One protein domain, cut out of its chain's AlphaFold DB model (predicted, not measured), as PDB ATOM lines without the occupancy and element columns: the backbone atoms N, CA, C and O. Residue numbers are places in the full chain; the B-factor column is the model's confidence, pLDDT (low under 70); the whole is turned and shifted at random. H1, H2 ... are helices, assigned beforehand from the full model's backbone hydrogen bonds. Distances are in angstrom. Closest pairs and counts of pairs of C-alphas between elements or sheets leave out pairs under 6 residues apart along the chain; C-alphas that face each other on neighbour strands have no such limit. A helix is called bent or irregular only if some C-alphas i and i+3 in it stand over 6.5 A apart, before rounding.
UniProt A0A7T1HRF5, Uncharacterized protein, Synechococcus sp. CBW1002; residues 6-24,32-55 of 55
ATOM      1  N   MET A   6      75.990 -40.781  -1.277       63.66
ATOM      2  CA  MET A   6      77.186 -40.890  -0.436       63.66
ATOM      3  C   MET A   6      78.025 -39.600  -0.358       63.66
ATOM      4  O   MET A   6      78.367 -39.199   0.754       63.66
ATOM      5  N   PRO A   7      78.311 -38.893  -1.471       68.62
ATOM      6  CA  PRO A   7      79.078 -37.651  -1.400       68.62
ATOM      7  C   PRO A   7      78.337 -36.527  -0.666       68.62
ATOM      8  O   PRO A   7      78.966 -35.722   0.011       68.62
ATOM      9  N   LEU A   8      77.004 -36.487  -0.763       70.94
ATOM     10  CA  LEU A   8      76.175 -35.510  -0.049       70.94
ATOM     11  C   LEU A   8      76.226 -35.738   1.463       70.94
ATOM     12  O   LEU A   8      76.372 -34.779   2.213       70.94
ATOM     13  N   LEU A   9      76.161 -36.995   1.909       76.00
ATOM     14  CA  LEU A   9      76.294 -37.335   3.328       76.00
ATOM     15  C   LEU A   9      77.665 -36.938   3.886       76.00
ATOM     16  O   LEU A   9      77.725 -36.368   4.971       76.00
ATOM     17  N   LEU A  10      78.744 -37.172   3.132       76.06
ATOM     18  CA  LEU A  10      80.093 -36.743   3.517       76.06
ATOM     19  C   LEU A  10      80.216 -35.216   3.597       76.06
ATOM     20  O   LEU A  10      80.820 -34.707   4.535       76.06
ATOM     21  N   LEU A  11      79.601 -34.485   2.663       73.62
ATOM     22  CA  LEU A  11      79.550 -33.019   2.680       73.62
ATOM     23  C   LEU A  11      78.793 -32.476   3.897       73.62
ATOM     24  O   LEU A  11      79.253 -31.527   4.532       73.62
ATOM     25  N   VAL A  12      77.659 -33.087   4.249       79.38
ATOM     26  CA  VAL A  12      76.871 -32.698   5.428       79.38
ATOM     27  C   VAL A  12      77.652 -32.974   6.715       79.38
ATOM     28  O   VAL A  12      77.756 -32.089   7.560       79.38
ATOM     29  N   LEU A  13      78.266 -34.154   6.840       80.88
ATOM     30  CA  LEU A  13      79.112 -34.501   7.989       80.88
ATOM     31  C   LEU A  13      80.311 -33.555   8.122       80.88
ATOM     32  O   LEU A  13      80.565 -33.041   9.208       80.88
ATOM     33  N   ALA A  14      81.007 -33.266   7.021       75.88
ATOM     34  CA  ALA A  14      82.129 -32.334   7.021       75.88
ATOM     35  C   ALA A  14      81.705 -30.904   7.392       75.88
ATOM     36  O   ALA A  14      82.432 -30.218   8.107       75.88
ATOM     37  N   SER A  15      80.514 -30.473   6.964       74.88
ATOM     38  CA  SER A  15      79.960 -29.161   7.324       74.88
ATOM     39  C   SER A  15      79.637 -29.073   8.817       74.88
ATOM     40  O   SER A  15      79.971 -28.078   9.455       74.88
ATOM     41  N   LEU A  16      79.053 -30.125   9.400       80.94
ATOM     42  CA  LEU A  16      78.780 -30.189  10.841       80.94
ATOM     43  C   LEU A  16      80.073 -30.173  11.669       80.94
ATOM     44  O   LEU A  16      80.150 -29.464  12.669       80.94
ATOM     45  N   ILE A  17      81.102 -30.903  11.228       78.69
ATOM     46  CA  ILE A  17      82.421 -30.922  11.880       78.69
ATOM     47  C   ILE A  17      83.105 -29.550  11.772       78.69
ATOM     48  O   ILE A  17      83.664 -29.070  12.755       78.69
ATOM     49  N   SER A  18      83.030 -28.896  10.609       73.00
ATOM     50  CA  SER A  18      83.566 -27.545  10.386       73.00
ATOM     51  C   SER A  18      82.895 -26.513  11.299       73.00
ATOM     52  O   SER A  18      83.584 -25.711  11.928       73.00
ATOM     53  N   LEU A  19      81.568 -26.586  11.450       74.88
ATOM     54  CA  LEU A  19      80.808 -25.690  12.323       74.88
ATOM     55  C   LEU A  19      81.120 -25.926  13.809       74.88
ATOM     56  O   LEU A  19      81.302 -24.970  14.560       74.88
ATOM     57  N   ALA A  20      81.227 -27.188  14.229       75.44
ATOM     58  CA  ALA A  20      81.616 -27.538  15.594       75.44
ATOM     59  C   ALA A  20      83.043 -27.065  15.920       75.44
ATOM     60  O   ALA A  20      83.280 -26.533  17.001       75.44
ATOM     61  N   ALA A  21      83.974 -27.202  14.970       70.81
ATOM     62  CA  ALA A  21      85.339 -26.706  15.108       70.81
ATOM     63  C   ALA A  21      85.389 -25.173  15.190       70.81
ATOM     64  O   ALA A  21      86.137 -24.647  16.006       70.81
ATOM     65  N   PHE A  22      84.572 -24.464  14.404       67.56
ATOM     66  CA  PHE A  22      84.455 -23.005  14.483       67.56
ATOM     67  C   PHE A  22      83.917 -22.545  15.844       67.56
ATOM     68  O   PHE A  22      84.475 -21.636  16.449       67.56
ATOM     69  N   ASN A  23      82.885 -23.214  16.366       70.94
ATOM     70  CA  ASN A  23      82.296 -22.894  17.668       70.94
ATOM     71  C   ASN A  23      83.204 -23.250  18.861       70.94
ATOM     72  O   ASN A  23      82.977 -22.789  19.974       70.94
ATOM     73  N   ALA A  24      84.221 -24.089  18.646       69.44
ATOM     74  CA  ALA A  24      85.229 -24.422  19.648       69.44
ATOM     75  C   ALA A  24      86.406 -23.427  19.675       69.44
ATOM     76  O   ALA A  24      87.286 -23.567  20.525       69.44
ATOM     77  N   PRO A  32      93.425 -15.214  12.665       66.56
ATOM     78  CA  PRO A  32      93.091 -15.447  11.253       66.56
ATOM     79  C   PRO A  32      93.369 -16.899  10.839       66.56
ATOM     80  O   PRO A  32      92.669 -17.484  10.017       66.56
ATOM     81  N   LEU A  33      94.359 -17.510  11.494       67.31
ATOM     82  CA  LEU A  33      94.722 -18.910  11.330       67.31
ATOM     83  C   LEU A  33      93.647 -19.877  11.854       67.31
ATOM     84  O   LEU A  33      93.455 -20.928  11.257       67.31
ATOM     85  N   ALA A  34      92.925 -19.525  12.922       66.81
ATOM     86  CA  ALA A  34      91.830 -20.342  13.449       66.81
ATOM     87  C   ALA A  34      90.612 -20.312  12.512       66.81
ATOM     88  O   ALA A  34      89.993 -21.345  12.274       66.81
ATOM     89  N   TRP A  35      90.338 -19.160  11.893       67.25
ATOM     90  CA  TRP A  35      89.315 -19.022  10.849       67.25
ATOM     91  C   TRP A  35      89.668 -19.790   9.569       67.25
ATOM     92  O   TRP A  35      88.814 -20.426   8.952       67.25
ATOM     93  N   MET A  36      90.938 -19.782   9.158       69.50
ATOM     94  CA  MET A  36      91.378 -20.628   8.044       69.50
ATOM     95  C   MET A  36      91.311 -22.116   8.409       69.50
ATOM     96  O   MET A  36      90.856 -22.924   7.599       69.50
ATOM     97  N   ALA A  37      91.693 -22.481   9.636       70.44
ATOM     98  CA  ALA A  37      91.621 -23.854  10.125       70.44
ATOM     99  C   ALA A  37      90.177 -24.374  10.209       70.44
ATOM    100  O   ALA A  37      89.944 -25.541   9.900       70.44
ATOM    101  N   SER A  38      89.192 -23.531  10.535       68.38
ATOM    102  CA  SER A  38      87.780 -23.938  10.532       68.38
ATOM    103  C   SER A  38      87.225 -24.191   9.132       68.38
ATOM    104  O   SER A  38      86.290 -24.974   8.985       68.38
ATOM    105  N   LEU A  39      87.794 -23.561   8.097       70.88
ATOM    106  CA  LEU A  39      87.414 -23.764   6.692       70.88
ATOM    107  C   LEU A  39      88.118 -24.969   6.046       70.88
ATOM    108  O   LEU A  39      87.670 -25.477   5.018       70.88
ATOM    109  N   LEU A  40      89.197 -25.460   6.655       75.00
ATOM    110  CA  LEU A  40      90.013 -26.576   6.169       75.00
ATOM    111  C   LEU A  40      89.226 -27.898   5.982       75.00
ATOM    112  O   LEU A  40      89.404 -28.551   4.950       75.00
ATOM    113  N   PRO A  41      88.287 -28.282   6.874       73.25
ATOM    114  CA  PRO A  41      87.413 -29.436   6.655       73.25
ATOM    115  C   PRO A  41      86.516 -29.268   5.422       73.25
ATOM    116  O   PRO A  41      86.292 -30.228   4.685       73.25
ATOM    117  N   LEU A  42      86.038 -28.045   5.160       74.31
ATOM    118  CA  LEU A  42      85.211 -27.732   3.993       74.31
ATOM    119  C   LEU A  42      86.022 -27.860   2.692       74.31
ATOM    120  O   LEU A  42      85.542 -28.428   1.711       74.31
ATOM    121  N   GLN A  43      87.270 -27.383   2.701       82.00
ATOM    122  CA  GLN A  43      88.194 -27.498   1.568       82.00
ATOM    123  C   GLN A  43      88.531 -28.963   1.249       82.00
ATOM    124  O   GLN A  43      88.489 -29.362   0.083       82.00
ATOM    125  N   LEU A  44      88.792 -29.787   2.270       79.88
ATOM    126  CA  LEU A  44      89.024 -31.227   2.106       79.88
ATOM    127  C   LEU A  44      87.781 -31.957   1.580       79.88
ATOM    128  O   LEU A  44      87.901 -32.810   0.698       79.88
ATOM    129  N   ALA A  45      86.588 -31.600   2.062       77.06
ATOM    130  CA  ALA A  45      85.330 -32.164   1.573       77.06
ATOM    131  C   ALA A  45      85.061 -31.806   0.101       77.06
ATOM    132  O   ALA A  45      84.649 -32.669  -0.678       77.06
ATOM    133  N   ALA A  46      85.342 -30.565  -0.303       79.00
ATOM    134  CA  ALA A  46      85.229 -30.129  -1.694       79.00
ATOM    135  C   ALA A  46      86.224 -30.863  -2.614       79.00
ATOM    136  O   ALA A  46      85.849 -31.290  -3.708       79.00
ATOM    137  N   LEU A  47      87.462 -31.077  -2.154       81.69
ATOM    138  CA  LEU A  47      88.474 -31.874  -2.858       81.69
ATOM    139  C   LEU A  47      88.033 -33.331  -3.035       81.69
ATOM    140  O   LEU A  47      88.065 -33.849  -4.150       81.69
ATOM    141  N   LEU A  48      87.566 -33.975  -1.962       80.31
ATOM    142  CA  LEU A  48      87.035 -35.344  -1.995       80.31
ATOM    143  C   LEU A  48      85.836 -35.478  -2.938       80.31
ATOM    144  O   LEU A  48      85.723 -36.475  -3.655       80.31
ATOM    145  N   TRP A  49      84.958 -34.475  -2.965       76.75
ATOM    146  CA  TRP A  49      83.832 -34.429  -3.892       76.75
ATOM    147  C   TRP A  49      84.285 -34.300  -5.351       76.75
ATOM    148  O   TRP A  49      83.790 -35.037  -6.204       76.75
ATOM    149  N   GLY A  50      85.251 -33.421  -5.637       80.25
ATOM    150  CA  GLY A  50      85.839 -33.270  -6.971       80.25
ATOM    151  C   GLY A  50      86.522 -34.551  -7.463       80.25
ATOM    152  O   GLY A  50      86.244 -35.008  -8.571       80.25
ATOM    153  N   LEU A  51      87.329 -35.185  -6.608       79.12
ATOM    154  CA  LEU A  51      87.973 -36.479  -6.873       79.12
ATOM    155  C   LEU A  51      86.956 -37.604  -7.109       79.12
ATOM    156  O   LEU A  51      87.120 -38.399  -8.031       79.12
ATOM    157  N   SER A  52      85.882 -37.651  -6.319       72.06
ATOM    158  CA  SER A  52      84.810 -38.645  -6.481       72.06
ATOM    159  C   SER A  52      83.945 -38.408  -7.720       72.06
ATOM    160  O   SER A  52      83.215 -39.305  -8.123       72.06
ATOM    161  N   ARG A  53      83.982 -37.205  -8.304       71.50
ATOM    162  CA  ARG A  53      83.247 -36.860  -9.528       71.50
ATOM    163  C   ARG A  53      84.060 -37.116 -10.801       71.50
ATOM    164  O   ARG A  53      83.461 -37.214 -11.868       71.50
ATOM    165  N   GLN A  54      85.390 -37.180 -10.702       66.88
ATOM    166  CA  GLN A  54      86.279 -37.524 -11.819       66.88
ATOM    167  C   GLN A  54      86.510 -39.034 -12.000       66.88
ATOM    168  O   GLN A  54      87.017 -39.429 -13.047       66.88
ATOM    169  N   ARG A  55      86.164 -39.861 -11.007       52.00
ATOM    170  CA  ARG A  55      86.075 -41.323 -11.145       52.00
ATOM    171  C   ARG A  55      84.677 -41.743 -11.580       52.00
ATOM    172  O   ARG A  55      84.594 -42.768 -12.287       52.00
TER     173      ARG A  55
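This is residues 6 to 24 and 32 to 55 of the 55 residues of an uncharacterized protein of Synechococcus sp. CBW1002 (UniProt A0A7T1HRF5). Two long helices, H1 and H2, lie side by side and run opposite ways, making a flat pair whose length is that of the helices themselves. H2 is the longer one and has a kink near residue 39. The printed part has 43 residues with two named helices, H1 then H2 along the chain, and no named strand; its class is all helix. It is only just loose, close to compact, with a radius of gyration of the C-alphas of 11.1 A, and its C-alphas span 34 by 18 by 6 A.

Find C-alpha 6 at (77.186, -40.890, -0.436); from there H1 runs through residues 6 to 23, 26.0 A from first to last C-alpha, to C-alpha 23 at (82.296, -22.894, 17.668). After the cut, look at C-alpha 32 at (93.091, -15.447, 11.253), where H2 begins; it holds residues 32 to 54 and is 32.7 A long from first to last C-alpha. H2 is irregular, but only just: C-alphas 38 and 41 are 6.7 A apart. Near residue 39 you meet its kink of 34 degrees.

H1 and H2 touch, with 23 pairs of C-alphas within 8 A. Look for their closest C-alphas at Phe 22 and Ser 38, 5.2 A apart. Their lines stand at a shallow tilt of 2 degrees, though the line of H2 is a rough one, and they run opposite ways. Their centres are 10.0 A apart. In H1 every O i to N i+4 pair is within hydrogen-bond range; in H2 17 of 19 are.

The two C-alphas farthest apart are those of Ala 24 and Arg 55, at 35.1 A. Residues 25 to 31 are not printed, and C-alphas 24 and 32 stand 14.6 A apart across this cut, which the link from H1 to H2 crosses. The printed part ends at Arg 55, the chain's last residue. In the B-factor column you will find a mean pLDDT of 73.3 over the printed part of this model, with values under 70 at residues 6 to 7, 22, 24, 32 to 36, 38 and 54 to 55.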